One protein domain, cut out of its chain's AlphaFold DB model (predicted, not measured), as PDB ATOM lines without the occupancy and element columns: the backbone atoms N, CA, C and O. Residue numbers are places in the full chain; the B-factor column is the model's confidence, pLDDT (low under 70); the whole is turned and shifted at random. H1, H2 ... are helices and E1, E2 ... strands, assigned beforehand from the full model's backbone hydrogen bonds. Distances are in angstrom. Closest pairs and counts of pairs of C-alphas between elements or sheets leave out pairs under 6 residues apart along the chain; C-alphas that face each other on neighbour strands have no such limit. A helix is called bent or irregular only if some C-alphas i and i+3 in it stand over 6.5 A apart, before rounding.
ATOM      1  N   THR A  54     -20.844  60.997  63.035       54.19
ATOM      2  CA  THR A  54     -22.248  60.539  63.113       54.19
ATOM      3  C   THR A  54     -22.797  60.207  61.724       54.19
ATOM      4  O   THR A  54     -23.557  59.252  61.556       54.19
ATOM      5  N   ILE A  55     -22.367  60.954  60.703       54.88
ATOM      6  CA  ILE A  55     -22.686  60.653  59.304       54.88
ATOM      7  C   ILE A  55     -22.003  59.339  58.898       54.88
ATOM      8  O   ILE A  55     -22.674  58.435  58.419       54.88
ATOM      9  N   LEU A  56     -20.707  59.161  59.155       48.44
ATOM     10  CA  LEU A  56     -19.989  57.934  58.784       48.44
ATOM     11  C   LEU A  56     -20.496  56.680  59.525       48.44
ATOM     12  O   LEU A  56     -20.600  55.616  58.914       48.44
ATOM     13  N   LEU A  57     -20.884  56.801  60.798       56.03
ATOM     14  CA  LEU A  57     -21.476  55.706  61.574       56.03
ATOM     15  C   LEU A  57     -22.883  55.348  61.079       56.03
ATOM     16  O   LEU A  57     -23.164  54.168  60.873       56.03
ATOM     17  N   GLY A  58     -23.725  56.342  60.779       58.25
ATOM     18  CA  GLY A  58     -25.039  56.113  60.168       58.25
ATOM     19  C   GLY A  58     -24.945  55.451  58.790       58.25
ATOM     20  O   GLY A  58     -25.740  54.566  58.473       58.25
ATOM     21  N   TRP A  59     -23.927  55.806  57.998       57.66
ATOM     22  CA  TRP A  59     -23.640  55.145  56.722       57.66
ATOM     23  C   TRP A  59     -23.169  53.706  56.931       57.66
ATOM     24  O   TRP A  59     -23.598  52.824  56.193       57.66
ATOM     25  N   SER A  60     -22.352  53.440  57.955       66.69
ATOM     26  CA  SER A  60     -21.903  52.082  58.279       66.69
ATOM     27  C   SER A  60     -23.058  51.174  58.716       66.69
ATOM     28  O   SER A  60     -23.193  50.076  58.187       66.69
ATOM     29  N   GLU A  61     -23.971  51.649  59.569       69.62
ATOM     30  CA  GLU A  61     -25.125  50.862  60.015       69.62
ATOM     31  C   GLU A  61     -26.147  50.643  58.897       69.62
ATOM     32  O   GLU A  61     -26.691  49.548  58.750       69.62
ATOM     33  N   GLN A  62     -26.409  51.658  58.070       68.12
ATOM     34  CA  GLN A  62     -27.295  51.523  56.913       68.12
ATOM     35  C   GLN A  62     -26.720  50.568  55.865       68.12
ATOM     36  O   GLN A  62     -27.467  49.761  55.305       68.12
ATOM     37  N   LEU A  63     -25.407  50.622  55.621       71.12
ATOM     38  CA  LEU A  63     -24.712  49.666  54.763       71.12
ATOM     39  C   LEU A  63     -24.772  48.262  55.361       71.12
ATOM     40  O   LEU A  63     -25.144  47.343  54.644       71.12
ATOM     41  N   SER A  64     -24.523  48.083  56.659       76.94
ATOM     42  CA  SER A  64     -24.650  46.783  57.330       76.94
ATOM     43  C   SER A  64     -26.071  46.225  57.258       76.94
ATOM     44  O   SER A  64     -26.244  45.048  56.955       76.94
ATOM     45  N   ARG A  65     -27.105  47.054  57.453       74.12
ATOM     46  CA  ARG A  65     -28.509  46.628  57.314       74.12
ATOM     47  C   ARG A  65     -28.850  46.270  55.868       74.12
ATOM     48  O   ARG A  65     -29.492  45.249  55.648       74.12
ATOM     49  N   ARG A  66     -28.392  47.050  54.880       70.25
ATOM     50  CA  ARG A  66     -28.558  46.707  53.454       70.25
ATOM     51  C   ARG A  66     -27.841  45.415  53.099       70.25
ATOM     52  O   ARG A  66     -28.444  44.568  52.455       70.25
ATOM     53  N   LEU A  67     -26.592  45.254  53.525       73.12
ATOM     54  CA  LEU A  67     -25.800  44.053  53.273       73.12
ATOM     55  C   LEU A  67     -26.447  42.823  53.915       73.12
ATOM     56  O   LEU A  67     -26.531  41.791  53.262       73.12
ATOM     57  N   LEU A  68     -26.986  42.946  55.132       75.00
ATOM     58  CA  LEU A  68     -27.713  41.865  55.796       75.00
ATOM     59  C   LEU A  68     -29.003  41.489  55.052       75.00
ATOM     60  O   LEU A  68     -29.287  40.307  54.885       75.00
ATOM     61  N   VAL A  69     -29.777  42.474  54.581       75.12
ATOM     62  CA  VAL A  69     -30.993  42.220  53.786       75.12
ATOM     63  C   VAL A  69     -30.650  41.558  52.454       75.12
ATOM     64  O   VAL A  69     -31.337  40.623  52.058       75.12
ATOM     65  N   MET A  70     -29.586  42.002  51.780       70.31
ATOM     66  CA  MET A  70     -29.145  41.387  50.528       70.31
ATOM     67  C   MET A  70     -28.640  39.960  50.744       70.31
ATOM     68  O   MET A  70     -29.077  39.072  50.025       70.31
ATOM     69  N   ALA A  71     -27.809  39.713  51.762       73.94
ATOM     70  CA  ALA A  71     -27.355  38.364  52.107       73.94
ATOM     71  C   ALA A  71     -28.540  37.436  52.415       73.94
ATOM     72  O   ALA A  71     -28.657  36.366  51.829       73.94
ATOM     73  N   ARG A  72     -29.491  37.905  53.234       84.56
ATOM     74  CA  ARG A  72     -30.712  37.155  53.540       84.56
ATOM     75  C   ARG A  72     -31.549  36.876  52.289       84.56
ATOM     76  O   ARG A  72     -32.148  35.813  52.192       84.56
ATOM     77  N   PHE A  73     -31.627  37.815  51.350       87.75
ATOM     78  CA  PHE A  73     -32.361  37.608  50.104       87.75
ATOM     79  C   PHE A  73     -31.695  36.560  49.205       87.75
ATOM     80  O   PHE A  73     -32.404  35.751  48.617       87.75
ATOM     81  N   GLU A  74     -30.364  36.525  49.121       88.00
ATOM     82  CA  GLU A  74     -29.653  35.465  48.393       88.00
ATOM     83  C   GLU A  74     -29.923  34.078  48.996       88.00
ATOM     84  O   GLU A  74     -30.227  33.143  48.256       88.00
ATOM     85  N   ASP A  75     -29.914  33.962  50.328       88.25
ATOM     86  CA  ASP A  75     -30.231  32.706  51.025       88.25
ATOM     87  C   ASP A  75     -31.678  32.255  50.766       88.25
ATOM     88  O   ASP A  75     -31.945  31.077  50.508       88.25
ATOM     89  N   VAL A  76     -32.623  33.204  50.791       89.00
ATOM     90  CA  VAL A  76     -34.029  32.951  50.442       89.00
ATOM     91  C   VAL A  76     -34.116  32.468  49.002       89.00
ATOM     92  O   VAL A  76     -34.669  31.406  48.764       89.00
ATOM     93  N   LYS A  77     -33.535  33.190  48.036       91.69
ATOM     94  CA  LYS A  77     -33.575  32.806  46.616       91.69
ATOM     95  C   LYS A  77     -33.070  31.384  46.377       91.69
ATOM     96  O   LYS A  77     -33.638  30.682  45.547       91.69
ATOM     97  N   ALA A  78     -32.030  30.965  47.098       89.69
ATOM     98  CA  ALA A  78     -31.458  29.628  46.976       89.69
ATOM     99  C   ALA A  78     -32.357  28.512  47.541       89.69
ATOM    100  O   ALA A  78     -32.224  27.365  47.130       89.69
ATOM    101  N   THR A  79     -33.258  28.837  48.473       92.31
ATOM    102  CA  THR A  79     -34.100  27.868  49.203       92.31
ATOM    103  C   THR A  79     -35.602  28.072  48.984       92.31
ATOM    104  O   THR A  79     -36.412  27.371  49.578       92.31
ATOM    105  N   PHE A  80     -35.992  29.032  48.144       92.94
ATOM    106  CA  PHE A  80     -37.385  29.439  47.962       92.94
ATOM    107  C   PHE A  80     -38.229  28.388  47.231       92.94
ATOM    108  O   PHE A  80     -39.415  28.233  47.520       92.94
ATOM    109  N   TRP A  81     -37.633  27.673  46.278       93.94
ATOM    110  CA  TRP A  81     -38.345  26.740  45.410       93.94
ATOM    111  C   TRP A  81     -38.434  25.351  46.033       93.94
ATOM    112  O   TRP A  81     -37.434  24.792  46.478       93.94
ATOM    113  N   GLY A  82     -39.648  24.806  46.063       90.06
ATOM    114  CA  GLY A  82     -39.915  23.461  46.549       90.06
ATOM    115  C   GLY A  82     -39.750  22.409  45.456       90.06
ATOM    116  O   GLY A  82     -39.741  22.709  44.262       90.06
ATOM    117  N   ASP A  83     -39.683  21.146  45.871       86.69
ATOM    118  CA  ASP A  83     -39.570  20.032  44.937       86.69
ATOM    119  C   ASP A  83     -40.830  19.868  44.068       86.69
ATOM    120  O   ASP A  83     -41.971  19.915  44.547       86.69
ATOM    121  N   GLY A  84     -40.607  19.579  42.784       81.88
ATOM    122  CA  GLY A  84     -41.645  19.215  41.820       81.88
ATOM    123  C   GLY A  84     -41.731  20.153  40.615       81.88
ATOM    124  O   GLY A  84     -41.525  21.355  40.710       81.88
ATOM    125  N   GLY A  85     -42.070  19.590  39.451       80.81
ATOM    126  CA  GLY A  85     -42.199  20.338  38.191       80.81
ATOM    127  C   GLY A  85     -43.577  20.968  37.952       80.81
ATOM    128  O   GLY A  85     -43.820  21.518  36.880       80.81
ATOM    129  N   TYR A  86     -44.509  20.857  38.902       81.94
ATOM    130  CA  TYR A  86     -45.861  21.387  38.725       81.94
ATOM    131  C   TYR A  86     -45.854  22.918  38.783       81.94
ATOM    132  O   TYR A  86     -45.334  23.504  39.729       81.94
ATOM    133  N   GLY A  87     -46.424  23.560  37.760       82.00
ATOM    134  CA  GLY A  87     -46.447  25.021  37.630       82.00
ATOM    135  C   GLY A  87     -45.139  25.656  37.160       82.00
ATOM    136  O   GLY A  87     -45.109  26.869  36.960       82.00
ATOM    137  N   VAL A  88     -44.094  24.857  36.924       89.00
ATOM    138  CA  VAL A  88     -42.818  25.344  36.392       89.00
ATOM    139  C   VAL A  88     -42.948  25.613  34.901       89.00
ATOM    140  O   VAL A  88     -43.262  24.714  34.117       89.00
ATOM    141  N   GLN A  89     -42.710  26.859  34.507       87.94
ATOM    142  CA  GLN A  89     -42.743  27.289  33.115       87.94
ATOM    143  C   GLN A  89     -41.338  27.326  32.504       87.94
ATOM    144  O   GLN A  89     -40.326  27.077  33.162       87.94
ATOM    145  N   LEU A  90     -41.272  27.644  31.209       88.94
ATOM    146  CA  LEU A  90     -40.000  27.846  30.517       88.94
ATOM    147  C   LEU A  90     -39.188  28.961  31.190       88.94
ATOM    148  O   LEU A  90     -39.790  29.934  31.640       88.94
ATOM    149  N   PRO A  91     -37.846  28.870  31.219       90.25
ATOM    150  CA  PRO A  91     -37.004  29.918  31.781       90.25
ATOM    151  C   PRO A  91     -37.373  31.302  31.247       90.25
ATOM    152  O   PRO A  91     -37.580  31.489  30.043       90.25
ATOM    153  N   VAL A  92     -37.467  32.270  32.157       90.81
ATOM    154  CA  VAL A  92     -37.877  33.624  31.800       90.81
ATOM    155  C   VAL A  92     -36.810  34.282  30.920       90.81
ATOM    156  O   VAL A  92     -35.610  34.188  31.176       90.81
ATOM    157  N   THR A  93     -37.251  34.956  29.860       91.75
ATOM    158  CA  THR A  93     -36.375  35.744  28.982       91.75
ATOM    159  C   THR A  93     -36.641  37.229  29.182       91.75
ATOM    160  O   THR A  93     -37.764  37.619  29.492       91.75
ATOM    161  N   GLU A  94     -35.648  38.083  28.931       91.69
ATOM    162  CA  GLU A  94     -35.822  39.547  29.014       91.69
ATOM    163  C   GLU A  94     -36.945  40.054  28.092       91.69
ATOM    164  O   GLU A  94     -37.686  40.981  28.430       91.69
ATOM    165  N   LYS A  95     -37.140  39.386  26.946       90.62
ATOM    166  CA  LYS A  95     -38.278  39.639  26.059       90.62
ATOM    167  C   LYS A  95     -39.609  39.328  26.754       90.62
ATOM    168  O   LYS A  95     -40.504  40.163  26.710       90.62
ATOM    169  N   ALA A  96     -39.723  38.172  27.408       90.38
ATOM    170  CA  ALA A  96     -40.932  37.787  28.138       90.38
ATOM    171  C   ALA A  96     -41.231  38.741  29.306       90.38
ATOM    172  O   ALA A  96     -42.389  39.089  29.513       90.38
ATOM    173  N   ILE A  97     -40.204  39.220  30.019       91.56
ATOM    174  CA  ILE A  97     -40.356  40.227  31.086       91.56
ATOM    175  C   ILE A  97     -40.921  41.526  30.511       91.56
ATOM    176  O   ILE A  97     -41.943  42.016  30.981       91.56
ATOM    177  N   THR A  98     -40.304  42.042  29.446       91.50
ATOM    178  CA  THR A  98     -40.741  43.290  28.797       91.50
ATOM    179  C   THR A  98     -42.177  43.179  28.273       91.50
ATOM    180  O   THR A  98     -42.964  44.121  28.359       91.50
ATOM    181  N   GLU A  99     -42.538  42.023  27.710       90.12
ATOM    182  CA  GLU A  99     -43.900  41.754  27.248       90.12
ATOM    183  C   GLU A  99     -44.894  41.681  28.414       90.12
ATOM    184  O   GLU A  99     -45.977  42.257  28.299       90.12
ATOM    185  N   ALA A 100     -44.513  41.057  29.533       90.75
ATOM    186  CA  ALA A 100     -45.338  40.957  30.732       90.75
ATOM    187  C   ALA A 100     -45.598  42.320  31.380       90.75
ATOM    188  O   ALA A 100     -46.751  42.666  31.624       90.75
ATOM    189  N   GLU A 101     -44.560  43.131  31.591       90.81
ATOM    190  CA  GLU A 101     -44.696  44.486  32.140       90.81
ATOM    191  C   GLU A 101     -45.593  45.366  31.262       90.81
ATOM    192  O   GLU A 101     -46.471  46.074  31.758       90.81
ATOM    193  N   ARG A 102     -45.437  45.274  29.935       89.44
ATOM    194  CA  ARG A 102     -46.287  45.993  28.975       89.44
ATOM    195  C   ARG A 102     -47.743  45.527  29.022       89.44
ATOM    196  O   ARG A 102     -48.650  46.337  28.843       89.44
ATOM    197  N   GLU A 103     -47.980  44.229  29.184       88.25
ATOM    198  CA  GLU A 103     -49.331  43.667  29.205       88.25
ATOM    199  C   GLU A 103     -50.076  44.005  30.499       88.25
ATOM    200  O   GLU A 103     -51.252  44.385  30.430       88.25
ATOM    201  N   LEU A 104     -49.368  43.922  31.629       87.00
ATOM    202  CA  LEU A 104     -49.850  44.257  32.968       87.00
ATOM    203  C   LEU A 104     -49.932  45.770  33.209       87.00
ATOM    204  O   LEU A 104     -50.709  46.209  34.050       87.00
ATOM    205  N   GLY A 105     -49.165  46.572  32.465       86.69
ATOM    206  CA  GLY A 105     -49.118  48.027  32.630       86.69
ATOM    207  C   GLY A 105     -48.399  48.473  33.906       86.69
ATOM    208  O   GLY A 105     -48.673  49.560  34.408       86.69
ATOM    209  N   VAL A 106     -47.499  47.640  34.436       86.81
ATOM    210  CA  VAL A 106     -46.765  47.857  35.693       86.81
ATOM    211  C   VAL A 106     -45.299  47.463  35.532       86.81
ATOM    212  O   VAL A 106     -44.965  46.603  34.720       86.81
ATOM    213  N   THR A 107     -44.423  48.068  36.332       88.94
ATOM    214  CA  THR A 107     -43.026  47.628  36.457       88.94
ATOM    215  C   THR A 107     -42.938  46.564  37.542       88.94
ATOM    216  O   THR A 107     -43.330  46.814  38.685       88.94
ATOM    217  N   LEU A 108     -42.426  45.382  37.202       89.38
ATOM    218  CA  LEU A 108     -42.280  44.293  38.160       89.38
ATOM    219  C   LEU A 108     -41.088  44.574  39.092       89.38
ATOM    220  O   LEU A 108     -40.034  45.030  38.637       89.38
ATOM    221  N   PRO A 109     -41.202  44.302  40.407       90.69
ATOM    222  CA  PRO A 109     -40.081  44.484  41.321       90.69
ATOM    223  C   PRO A 109     -38.880  43.624  40.918       90.69
ATOM    224  O   PRO A 109     -39.026  42.433  40.642       90.69
ATOM    225  N   SER A 110     -37.670  44.189  40.970       90.12
ATOM    226  CA  SER A 110     -36.445  43.461  40.602       90.12
ATOM    227  C   SER A 110     -36.249  42.182  41.422       90.12
ATOM    228  O   SER A 110     -35.822  41.172  40.878       90.12
ATOM    229  N   ALA A 111     -36.632  42.195  42.703       90.12
ATOM    230  CA  ALA A 111     -36.564  41.020  43.572       90.12
ATOM    231  C   ALA A 111     -37.470  39.870  43.090       90.12
ATOM    232  O   ALA A 111     -37.085  38.707  43.179       90.12
ATOM    233  N   LEU A 112     -38.648  40.182  42.539       91.50
ATOM    234  CA  LEU A 112     -39.523  39.169  41.945       91.50
ATOM    235  C   LEU A 112     -38.893  38.595  40.672       91.50
ATOM    236  O   LEU A 112     -38.874  37.382  40.486       91.50
ATOM    237  N   LEU A 113     -38.332  39.455  39.819       92.56
ATOM    238  CA  LEU A 113     -37.642  39.016  38.604       92.56
ATOM    239  C   LEU A 113     -36.435  38.129  38.924       92.56
ATOM    240  O   LEU A 113     -36.215  37.134  38.243       92.56
ATOM    241  N   ASP A 114     -35.682  38.442  39.978       92.94
ATOM    242  CA  ASP A 114     -34.544  37.631  40.410       92.94
ATOM    243  C   ASP A 114     -34.970  36.235  40.888       92.94
ATOM    244  O   ASP A 114     -34.267  35.267  40.606       92.94
ATOM    245  N   LEU A 115     -36.132  36.104  41.540       93.00
ATOM    246  CA  LEU A 115     -36.714  34.798  41.878       93.00
ATOM    247  C   LEU A 115     -37.155  34.032  40.623       93.00
ATOM    248  O   LEU A 115     -36.812  32.861  40.463       93.00
ATOM    249  N   LEU A 116     -37.860  34.706  39.708       92.88
ATOM    250  CA  LEU A 116     -38.367  34.106  38.468       92.88
ATOM    251  C   LEU A 116     -37.253  33.698  37.490       92.88
ATOM    252  O   LEU A 116     -37.446  32.810  36.658       92.88
ATOM    253  N   ARG A 117     -36.074  34.324  37.594       92.81
ATOM    254  CA  ARG A 117     -34.855  33.931  36.871       92.81
ATOM    255  C   ARG A 117     -34.254  32.626  37.382       92.81
ATOM    256  O   ARG A 117     -33.657  31.910  36.585       92.81
ATOM    257  N   VAL A 118     -34.401  32.319  38.673       92.56
ATOM    258  CA  VAL A 118     -33.992  31.018  39.226       92.56
ATOM    259  C   VAL A 118     -34.934  29.935  38.714       92.56
ATOM    260  O   VAL A 118     -34.483  28.933  38.164       92.56
ATOM    261  N   GLN A 119     -36.243  30.160  38.840       92.88
ATOM    262  CA  GLN A 119     -37.264  29.246  38.347       92.88
ATOM    263  C   GLN A 119     -38.537  30.025  38.008       92.88
ATOM    264  O   GLN A 119     -39.037  30.821  38.798       92.88
ATOM    265  N   ASN A 120     -39.066  29.815  36.802       92.62
ATOM    266  CA  ASN A 120     -40.200  30.586  36.307       92.62
ATOM    267  C   ASN A 120     -41.533  29.963  36.744       92.62
ATOM    268  O   ASN A 120     -42.219  29.304  35.963       92.62
ATOM    269  N   GLY A 121     -41.870  30.177  38.010       92.06
ATOM    270  CA  GLY A 121     -43.083  29.665  38.634       92.06
ATOM    271  C   GLY A 121     -42.963  28.230  39.147       92.06
ATOM    272  O   GLY A 121     -42.009  27.507  38.853       92.06
ATOM    273  N   GLY A 122     -43.939  27.826  39.953       91.56
ATOM    274  CA  GLY A 122     -44.002  26.504  40.572       91.56
ATOM    275  C   GLY A 122     -44.189  26.563  42.081       91.56
ATOM    276  O   GLY A 122     -44.541  27.598  42.644       91.56
ATOM    277  N   ARG A 123     -43.979  25.421  42.735       92.62
ATOM    278  CA  ARG A 123     -44.234  25.249  44.167       92.62
ATOM    279  C   ARG A 123     -43.199  25.981  45.026       92.62
ATOM    280  O   ARG A 123     -41.999  25.891  44.774       92.62
ATOM    281  N   VAL A 124     -43.669  26.638  46.080       93.38
ATOM    282  CA  VAL A 124     -42.826  27.264  47.108       93.38
ATOM    283  C   VAL A 124     -42.420  26.210  48.143       93.38
ATOM    284  O   VAL A 124     -43.213  25.331  48.498       93.38
ATOM    285  N   ALA A 125     -41.171  26.267  48.606       93.44
ATOM    286  CA  ALA A 125     -40.641  25.344  49.606       93.44
ATOM    287  C   ALA A 125     -41.405  25.453  50.935       93.44
ATOM    288  O   ALA A 125     -41.991  26.490  51.252       93.44
ATOM    289  N   ALA A 126     -41.411  24.375  51.723       89.88
ATOM    290  CA  ALA A 126     -42.210  24.287  52.947       89.88
ATOM    291  C   ALA A 126     -41.833  25.354  53.990       89.88
ATOM    292  O   ALA A 126     -42.661  25.753  54.800       89.88
ATOM    293  N   GLU A 127     -40.600  25.844  53.943       88.88
ATOM    294  CA  GLU A 127     -40.062  26.897  54.798       88.88
ATOM    295  C   GLU A 127     -40.634  28.287  54.469       88.88
ATOM    296  O   GLU A 127     -40.594  29.181  55.313       88.88
ATOM    297  N   TRP A 128     -41.163  28.472  53.254       89.62
ATOM    298  CA  TRP A 128     -41.601  29.765  52.714       89.62
ATOM    299  C   TRP A 128     -43.068  29.777  52.267       89.62
ATOM    300  O   TRP A 128     -43.560  30.807  51.809       89.62
ATOM    301  N   ASN A 129     -43.780  28.653  52.396       90.00
ATOM    302  CA  ASN A 129     -45.112  28.464  51.821       90.00
ATOM    303  C   ASN A 129     -46.267  29.077  52.635       90.00
ATOM    304  O   ASN A 129     -47.433  28.775  52.371       90.00
ATOM    305  N   ALA A 130     -45.963  29.895  53.641       89.25
ATOM    306  CA  ALA A 130     -46.952  30.534  54.491       89.25
ATOM    307  C   ALA A 130     -46.443  31.875  55.030       89.25
ATOM    308  O   ALA A 130     -45.284  32.019  55.422       89.25
ATOM    309  N   PHE A 131     -47.342  32.853  55.095       85.19
ATOM    310  CA  PHE A 131     -47.115  34.128  55.760       85.19
ATOM    311  C   PHE A 131     -47.844  34.146  57.104       85.19
ATOM    312  O   PHE A 131     -49.069  34.049  57.141       85.19
ATOM    313  N   ALA A 132     -47.107  34.286  58.207       85.44
ATOM    314  CA  ALA A 132     -47.701  34.364  59.538       85.44
ATOM    315  C   ALA A 132     -48.488  35.675  59.720       85.44
ATOM    316  O   ALA A 132     -47.982  36.763  59.444       85.44
ATOM    317  N   THR A 133     -49.713  35.577  60.227       80.75
ATOM    318  CA  THR A 133     -50.582  36.705  60.570       80.75
ATOM    319  C   THR A 133     -50.979  36.629  62.039       80.75
ATOM    320  O   THR A 133     -51.259  35.567  62.577       80.75
ATOM    321  N   SER A 134     -51.023  37.779  62.711       80.38
ATOM    322  CA  SER A 134     -51.509  37.872  64.092       80.38
ATOM    323  C   SER A 134     -53.038  37.909  64.192       80.38
ATOM    324  O   SER A 134     -53.575  37.879  65.296       80.38
ATOM    325  N   GLN A 135     -53.732  38.072  63.063       81.94
ATOM    326  CA  GLN A 135     -55.191  38.066  62.994       81.94
ATOM    327  C   GLN A 135     -55.670  36.796  62.289       81.94
ATOM    328  O   GLN A 135     -55.147  36.498  61.208       81.94
ATOM    329  N   PRO A 136     -56.679  36.100  62.846       80.06
ATOM    330  CA  PRO A 136     -57.253  34.938  62.196       80.06
ATOM    331  C   PRO A 136     -57.918  35.354  60.887       80.06
ATOM    332  O   PRO A 136     -58.627  36.361  60.803       80.06
ATOM    333  N   THR A 137     -57.681  34.552  59.863       77.88
ATOM    334  CA  THR A 137     -58.402  34.612  58.595       77.88
ATOM    335  C   THR A 137     -59.617  33.689  58.661       77.88
ATOM    336  O   THR A 137     -59.769  32.894  59.587       77.88
ATOM    337  N   SER A 138     -60.491  33.744  57.658       74.56
ATOM    338  CA  SER A 138     -61.650  32.846  57.564       74.56
ATOM    339  C   SER A 138     -61.296  31.353  57.466       74.56
ATOM    340  O   SER A 138     -62.192  30.522  57.580       74.56
ATOM    341  N   TRP A 139     -60.025  31.007  57.247       72.50
ATOM    342  CA  TRP A 139     -59.556  29.637  57.005       72.50
ATOM    343  C   TRP A 139     -58.330  29.230  57.835       72.50
ATOM    344  O   TRP A 139     -57.920  28.074  57.769       72.50
ATOM    345  N   SER A 140     -57.734  30.139  58.605       81.44
ATOM    346  CA  SER A 140     -56.565  29.847  59.439       81.44
ATOM    347  C   SER A 140     -56.482  30.799  60.623       81.44
ATOM    348  O   SER A 140     -56.799  31.982  60.501       81.44
ATOM    349  N   GLU A 141     -56.028  30.284  61.762       81.94
ATOM    350  CA  GLU A 141     -55.881  31.057  62.996       81.94
ATOM    351  C   GLU A 141     -54.697  32.032  62.940       81.94
ATOM    352  O   GLU A 141     -54.762  33.096  63.556       81.94
ATOM    353  N   ASP A 142     -53.640  31.694  62.195       85.31
ATOM    354  CA  ASP A 142     -52.335  32.348  62.334       85.31
ATOM    355  C   ASP A 142     -51.518  32.492  61.037       85.31
ATOM    356  O   ASP A 142     -50.404  33.017  61.079       85.31
ATOM    357  N   HIS A 143     -52.019  32.066  59.870       87.19
ATOM    358  CA  HIS A 143     -51.253  32.179  58.620       87.19
ATOM    359  C   HIS A 143     -52.097  32.342  57.350       87.19
ATOM    360  O   HIS A 143     -53.276  32.000  57.294       87.19
ATOM    361  N   ILE A 144     -51.451  32.843  56.298       86.06
ATOM    362  CA  ILE A 144     -51.965  32.904  54.929       86.06
ATOM    363  C   ILE A 144     -51.094  31.980  54.066       86.06
ATOM    364  O   ILE A 144     -49.875  32.180  54.032       86.06
ATOM    365  N   PRO A 145     -51.667  30.976  53.383       88.31
ATOM    366  CA  PRO A 145     -50.898  30.070  52.538       88.31
ATOM    367  C   PRO A 145     -50.350  30.788  51.300       88.31
ATOM    368  O   PRO A 145     -51.038  31.584  50.669       88.31
ATOM    369  N   PHE A 146     -49.112  30.471  50.940       90.81
ATOM    370  CA  PHE A 146     -48.413  30.940  49.745       90.81
ATOM    371  C   PHE A 146     -47.698  29.752  49.090       90.81
ATOM    372  O   PHE A 146     -46.480  29.608  49.133       90.81
ATOM    373  N   THR A 147     -48.491  28.817  48.575       90.38
ATOM    374  CA  THR A 147     -48.046  27.471  48.186       90.38
ATOM    375  C   THR A 147     -47.254  27.413  46.889       90.38
ATOM    376  O   THR A 147     -46.504  26.460  46.656       90.38
ATOM    377  N   ASP A 148     -47.426  28.410  46.041       92.06
ATOM    378  CA  ASP A 148     -46.869  28.482  44.702       92.06
ATOM    379  C   ASP A 148     -46.618  29.938  44.328       92.06
ATOM    380  O   ASP A 148     -47.210  30.857  44.886       92.06
ATOM    381  N   LEU A 149     -45.715  30.131  43.375       93.81
ATOM    382  CA  LEU A 149     -45.533  31.398  42.694       93.81
ATOM    383  C   LEU A 149     -45.890  31.187  41.224       93.81
ATOM    384  O   LEU A 149     -45.378  30.279  40.565       93.81
ATOM    385  N   MET A 150     -46.766  32.033  40.704       93.44
ATOM    386  CA  MET A 150     -47.115  32.071  39.295       93.44
ATOM    387  C   MET A 150     -45.904  32.504  38.463       93.44
ATOM    388  O   MET A 150     -45.141  33.397  38.834       93.44
ATOM    389  N   GLY A 151     -45.732  31.861  37.310       91.81
ATOM    390  CA  GLY A 151     -44.689  32.203  36.345       91.81
ATOM    391  C   GLY A 151     -45.125  33.270  35.338       91.81
ATOM    392  O   GLY A 151     -46.305  33.614  35.215       91.81
ATOM    393  N   ILE A 152     -44.156  33.761  34.569       91.19
ATOM    394  CA  ILE A 152     -44.353  34.603  33.389       91.19
ATOM    395  C   ILE A 152     -44.367  33.723  32.142       91.19
ATOM    396  O   ILE A 152     -43.335  33.204  31.718       91.19
ATOM    397  N   GLY A 153     -45.522  33.620  31.502       86.06
ATOM    398  CA  GLY A 153     -45.680  32.866  30.268       86.06
ATOM    399  C   GLY A 153     -47.119  32.418  30.094       86.06
ATOM    400  O   GLY A 153     -47.960  32.660  30.951       86.06
ATOM    401  N   ARG A 154     -47.418  31.798  28.955       78.50
ATOM    402  CA  ARG A 154     -48.750  31.267  28.670       78.50
ATOM    403  C   ARG A 154     -48.660  29.757  28.632       78.50
ATOM    404  O   ARG A 154     -47.994  29.198  27.764       78.50
ATOM    405  N   HIS A 155     -49.332  29.109  29.569       71.50
ATOM    406  CA  HIS A 155     -49.475  27.667  29.579       71.50
ATOM    407  C   HIS A 155     -50.956  27.353  29.757       71.50
ATOM    408  O   HIS A 155     -51.537  27.701  30.774       71.50
ATOM    409  N   GLU A 156     -51.572  26.684  28.781       62.25
ATOM    410  CA  GLU A 156     -53.037  26.514  28.686       62.25
ATOM    411  C   GLU A 156     -53.699  25.880  29.922       62.25
ATOM    412  O   GLU A 156     -54.914  25.933  30.079       62.25
ATOM    413  N   ARG A 157     -52.905  25.247  30.789       69.69
ATOM    414  CA  ARG A 157     -53.369  24.546  31.992       69.69
ATOM    415  C   ARG A 157     -52.954  25.200  33.308       69.69
ATOM    416  O   ARG A 157     -53.281  24.646  34.348       69.69
ATOM    417  N   MET A 158     -52.198  26.297  33.276       78.19
ATOM    418  CA  MET A 158     -51.661  26.928  34.484       78.19
ATOM    419  C   MET A 158     -51.895  28.432  34.455       78.19
ATOM    420  O   MET A 158     -51.560  29.088  33.472       78.19
ATOM    421  N   THR A 159     -52.394  28.964  35.567       83.81
ATOM    422  CA  THR A 159     -52.486  30.405  35.794       83.81
ATOM    423  C   THR A 159     -51.089  31.020  35.851       83.81
ATOM    424  O   THR A 159     -50.158  30.468  36.444       83.81
ATOM    425  N   SER A 160     -50.943  32.171  35.217       91.19
ATOM    426  CA  SER A 160     -49.710  32.937  35.104       91.19
ATOM    427  C   SER A 160     -49.930  34.380  35.542       91.19
ATOM    428  O   SER A 160     -51.065  34.854  35.622       91.19
ATOM    429  N   LEU A 161     -48.835  35.126  35.721       90.94
ATOM    430  CA  LEU A 161     -48.912  36.573  35.954       90.94
ATOM    431  C   LEU A 161     -49.741  37.274  34.868       90.94
ATOM    432  O   LEU A 161     -50.473  38.212  35.175       90.94
ATOM    433  N   LEU A 162     -49.666  36.801  33.618       90.44
ATOM    434  CA  LEU A 162     -50.351  37.393  32.464       90.44
ATOM    435  C   LEU A 162     -51.874  37.226  32.506       90.44
ATOM    436  O   LEU A 162     -52.574  37.951  31.804       90.44
ATOM    437  N   ASP A 163     -52.389  36.317  33.332       89.81
ATOM    438  CA  ASP A 163     -53.829  36.116  33.503       89.81
ATOM    439  C   ASP A 163     -54.435  37.111  34.502       89.81
ATOM    440  O   ASP A 163     -55.657  37.215  34.610       89.81
ATOM    441  N   THR A 164     -53.601  37.905  35.189       89.19
ATOM    442  CA  THR A 164     -54.054  38.900  36.168       89.19
ATOM    443  C   THR A 164     -55.138  39.843  35.629       89.19
ATOM    444  O   THR A 164     -56.151  39.995  36.309       89.19
ATOM    445  N   PRO A 165     -55.013  40.463  34.436       88.69
ATOM    446  CA  PRO A 165     -56.041  41.382  33.949       88.69
ATOM    447  C   PRO A 165     -57.399  40.698  33.755       88.69
ATOM    448  O   PRO A 165     -58.427  41.295  34.058       88.69
ATOM    449  N   TYR A 166     -57.392  39.445  33.291       88.81
ATOM    450  CA  TYR A 166     -58.606  38.649  33.138       88.81
ATOM    451  C   TYR A 166     -59.223  38.314  34.500       88.81
ATOM    452  O   TYR A 166     -60.417  38.513  34.700       88.81
ATOM    453  N   LEU A 167     -58.408  37.865  35.457       89.44
ATOM    454  CA  LEU A 167     -58.878  37.503  36.794       89.44
ATOM    455  C   LEU A 167     -59.414  38.712  37.566       89.44
ATOM    456  O   LEU A 167     -60.418  38.588  38.257       89.44
ATOM    457  N   ILE A 168     -58.793  39.884  37.422       88.56
ATOM    458  CA  ILE A 168     -59.300  41.124  38.017       88.56
ATOM    459  C   ILE A 168     -60.699  41.458  37.491       88.56
ATOM    460  O   ILE A 168     -61.556  41.838  38.284       88.56
ATOM    461  N   GLU A 169     -60.935  41.309  36.184       88.62
ATOM    462  CA  GLU A 169     -62.248  41.563  35.577       88.62
ATOM    463  C   GLU A 169     -63.283  40.512  36.002       88.62
ATOM    464  O   GLU A 169     -64.385  40.875  36.403       88.62
ATOM    465  N   GLU A 170     -62.928  39.226  35.960       89.38
ATOM    466  CA  GLU A 170     -63.831  38.117  36.303       89.38
ATOM    467  C   GLU A 170     -64.276  38.158  37.773       89.38
ATOM    468  O   GLU A 170     -65.422  37.839  38.082       89.38
ATOM    469  N   TRP A 171     -63.383  38.567  38.678       88.50
ATOM    470  CA  TRP A 171     -63.628  38.562  40.124       88.50
ATOM    471  C   TRP A 171     -63.880  39.955  40.715       88.50
ATOM    472  O   TRP A 171     -63.917  40.091  41.937       88.50
ATOM    473  N   GLU A 172     -64.030  40.984  39.872       87.25
ATOM    474  CA  GLU A 172     -64.247  42.385  40.272       87.25
ATOM    475  C   GLU A 172     -63.241  42.873  41.337       87.25
ATOM    476  O   GLU A 172     -63.574  43.612  42.269       87.25
ATOM    477  N   MET A 173     -61.985  42.436  41.217       85.81
ATOM    478  CA  MET A 173     -60.944  42.748  42.195       85.81
ATOM    479  C   MET A 173     -60.468  44.203  42.079       85.81
ATOM    480  O   MET A 173     -60.501  44.797  40.996       85.81
ATOM    481  N   PRO A 174     -59.964  44.795  43.178       81.88
ATOM    482  CA  PRO A 174     -59.345  46.111  43.120       81.88
ATOM    483  C   PRO A 174     -58.141  46.110  42.165       81.88
ATOM    484  O   PRO A 174     -57.334  45.187  42.145       81.88
ATOM    485  N   SER A 175     -58.027  47.173  41.371       78.44
ATOM    486  CA  SER A 175     -56.952  47.398  40.401       78.44
ATOM    487  C   SER A 175     -56.268  48.730  40.719       78.44
ATOM    488  O   SER A 175     -56.972  49.677  41.090       78.44
ATOM    489  N   PRO A 176     -54.935  48.850  40.569       79.94
ATOM    490  CA  PRO A 176     -54.011  47.892  39.940       79.94
ATOM    491  C   PRO A 176     -53.371  46.883  40.906       79.94
ATOM    492  O   PRO A 176     -52.711  47.262  41.867       79.94
ATOM    493  N   ILE A 177     -53.497  45.585  40.609       87.62
ATOM    494  CA  ILE A 177     -52.850  44.486  41.346       87.62
ATOM    495  C   ILE A 177     -52.191  43.529  40.343       87.62
ATOM    496  O   ILE A 177     -52.701  43.347  39.241       87.62
ATOM    497  N   VAL A 178     -51.060  42.921  40.709       90.75
ATOM    498  CA  VAL A 178     -50.426  41.807  39.978       90.75
ATOM    499  C   VAL A 178     -50.549  40.542  40.810       90.75
ATOM    500  O   VAL A 178     -50.004  40.498  41.911       90.75
ATOM    501  N   LEU A 179     -51.230  39.511  40.311       91.88
ATOM    502  CA  LEU A 179     -51.405  38.263  41.047       91.88
ATOM    503  C   LEU A 179     -50.113  37.445  41.026       91.88
ATOM    504  O   LEU A 179     -49.481  37.275  39.984       91.88
ATOM    505  N   LEU A 180     -49.724  36.961  42.202       92.56
ATOM    506  CA  LEU A 180     -48.548  36.120  42.413       92.56
ATOM    507  C   LEU A 180     -48.922  34.672  42.708       92.56
ATOM    508  O   LEU A 180     -48.180  33.778  42.327       92.56
ATOM    509  N   SER A 181     -50.021  34.440  43.421       91.50
ATOM    510  CA  SER A 181     -50.478  33.104  43.813       91.50
ATOM    511  C   SER A 181     -51.976  33.122  44.085       91.50
ATOM    512  O   SER A 181     -52.534  34.165  44.446       91.50
ATOM    513  N   GLY A 182     -52.625  31.977  43.912       86.75
ATOM    514  CA  GLY A 182     -54.033  31.798  44.229       86.75
ATOM    515  C   GLY A 182     -54.687  30.689  43.419       86.75
ATOM    516  O   GLY A 182     -54.237  30.325  42.332       86.75
ATOM    517  N   ASP A 183     -55.777  30.171  43.968       81.88
ATOM    518  CA  ASP A 183     -56.530  29.025  43.453       81.88
ATOM    519  C   ASP A 183     -58.018  29.350  43.211       81.88
ATOM    520  O   ASP A 183     -58.810  28.468  42.880       81.88
ATOM    521  N   GLY A 184     -58.398  30.622  43.363       81.38
ATOM    522  CA  GLY A 184     -59.779  31.097  43.279       81.38
ATOM    523  C   GLY A 184     -60.502  31.188  44.626       81.38
ATOM    524  O   GLY A 184     -61.523  31.867  44.704       81.38
ATOM    525  N   HIS A 185     -59.979  30.585  45.697       81.56
ATOM    526  CA  HIS A 185     -60.467  30.825  47.061       81.56
ATOM    527  C   HIS A 185     -59.767  32.012  47.714       81.56
ATOM    528  O   HIS A 185     -60.385  32.765  48.468       81.56
ATOM    529  N   HIS A 186     -58.490  32.201  47.396       84.31
ATOM    530  CA  HIS A 186     -57.728  33.375  47.780       84.31
ATOM    531  C   HIS A 186     -56.802  33.818  46.650       84.31
ATOM    532  O   HIS A 186     -56.393  33.028  45.800       84.31
ATOM    533  N   TRP A 187     -56.442  35.097  46.683       87.88
ATOM    534  CA  TRP A 187     -55.488  35.699  45.765       87.88
ATOM    535  C   TRP A 187     -54.460  36.489  46.564       87.88
ATOM    536  O   TRP A 187     -54.811  37.306  47.416       87.88
ATOM    537  N   ILE A 188     -53.185  36.242  46.286       90.00
ATOM    538  CA  ILE A 188     -52.065  37.025  46.803       90.00
ATOM    539  C   ILE A 188     -51.502  37.798  45.629       90.00
ATOM    540  O   ILE A 188     -51.120  37.212  44.615       90.00
ATOM    541  N   GLY A 189     -51.452  39.118  45.762       90.31
ATOM    542  CA  GLY A 189     -50.975  39.992  44.708       90.31
ATOM    543  C   GLY A 189     -50.153  41.154  45.233       90.31
ATOM    544  O   GLY A 189     -50.245  41.542  46.397       90.31
ATOM    545  N   LEU A 190     -49.330  41.698  44.347       89.19
ATOM    546  CA  LEU A 190     -48.613  42.942  44.565       89.19
ATOM    547  C   LEU A 190     -49.522  44.104  44.201       89.19
ATOM    548  O   LEU A 190     -50.088  44.122  43.109       89.19
ATOM    549  N   ASP A 191     -49.609  45.087  45.088       84.12
ATOM    550  CA  ASP A 191     -50.234  46.366  44.772       84.12
ATOM    551  C   ASP A 191     -49.392  47.080  43.704       84.12
ATOM    552  O   ASP A 191     -48.259  47.515  43.938       84.12
ATOM    553  N   GLY A 192     -49.931  47.121  42.490       66.94
ATOM    554  CA  GLY A 192     -49.268  47.609  41.295       66.94
ATOM    555  C   GLY A 192     -49.428  49.112  41.159       66.94
ATOM    556  O   GLY A 192     -49.975  49.569  40.165       66.94
TER     557      GLY A 192
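Overview. This is residues 54 to 192 of the 223 residues of the protein "SUKH superfamily protein" of Nonomuraea polychroma (UniProt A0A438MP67). A small body is built round the hairpin of E3 and E4, and the long helix H1 runs out of it as an arm, with residues 54 to 72 sticking out free. In the body H4 packs on E3, H2 runs nearly the same way as H4 but is offset lengthwise from it and touches it, closest at Ala 100 and Leu 162, and H3 lies near the inner end of H1; a second, shorter hairpin, E1 and E2, lies apart from the first. The printed part has 139 residues, with four named helices and four named strands in the order H1 H2 H3 E1 E2 H4 E3 E4; the two sheets, E3 - E4 and E1 - E2, are antiparallel, and the class is mixed, helices and strands. The whole is only just compact, close to loose, with a radius of gyration of the C-alphas of 16.9 A, and spans 55 by 42 by 32 A.

Along the chain. E3 is residues 177 to 182, 13.1 A from first to last C-alpha, and E4 is residues 187 to 191, 11.9 A, ending at C-alpha 191 (-50.234, 46.366, 44.772). H4 is residues 161 to 170, 15.0 A; it is irregular, with C-alphas 162 and 165 7.1 A apart. H2 is residues 94 to 104, 15.3 A, and H3 is residues 110 to 118, 12.8 A. H1, residues 54 to 79, is 37.4 A long, from C-alpha 54 (-22.248, 60.539, 63.113) to C-alpha 79 (-34.100, 27.868, 49.203). E1 is residues 130 to 132 and E2 residues 143 to 145.

Arrangement. E3 and E4 form an antiparallel hairpin at 153 degrees; N 178 and O 190 are 2.9 A apart and N 190 and O 178 2.8 A, within hydrogen-bond range. The closest C-alphas of H4 and E3, those of Thr 164 and Leu 179, are 5.6 A apart. H2 and H4 touch, closest at the C-alphas of Ala 100 and Leu 162, 6.4 A, at a shallow tilt of 12 degrees, the same way. H1 and H3 only just touch, with 3 pairs of C-alphas within 8 A; H1 does so with residue 77 alone, and the closest C-alphas are those of Lys 77 and Leu 115, 6.0 A. E1 and E2 form an antiparallel hairpin at 162 degrees, with N 131 and O 144 2.8 A apart; both strands are apart from E3 and E4. Every O i to N i+4 pair is within hydrogen-bond range in H1 and H2, against 4 of 5 in H3 and 4 of 6 in H4.

Size, cuts and confidence. The two C-alphas farthest apart are those of Thr 54 and Glu 156, 57.4 A. The printed part has no cut. The links H1 to H2, H3 to E1 and E2 to H4 are long. The mean pLDDT of the printed part is 84.6; residues 54 to 62, 156 to 157 and 192 are under 70.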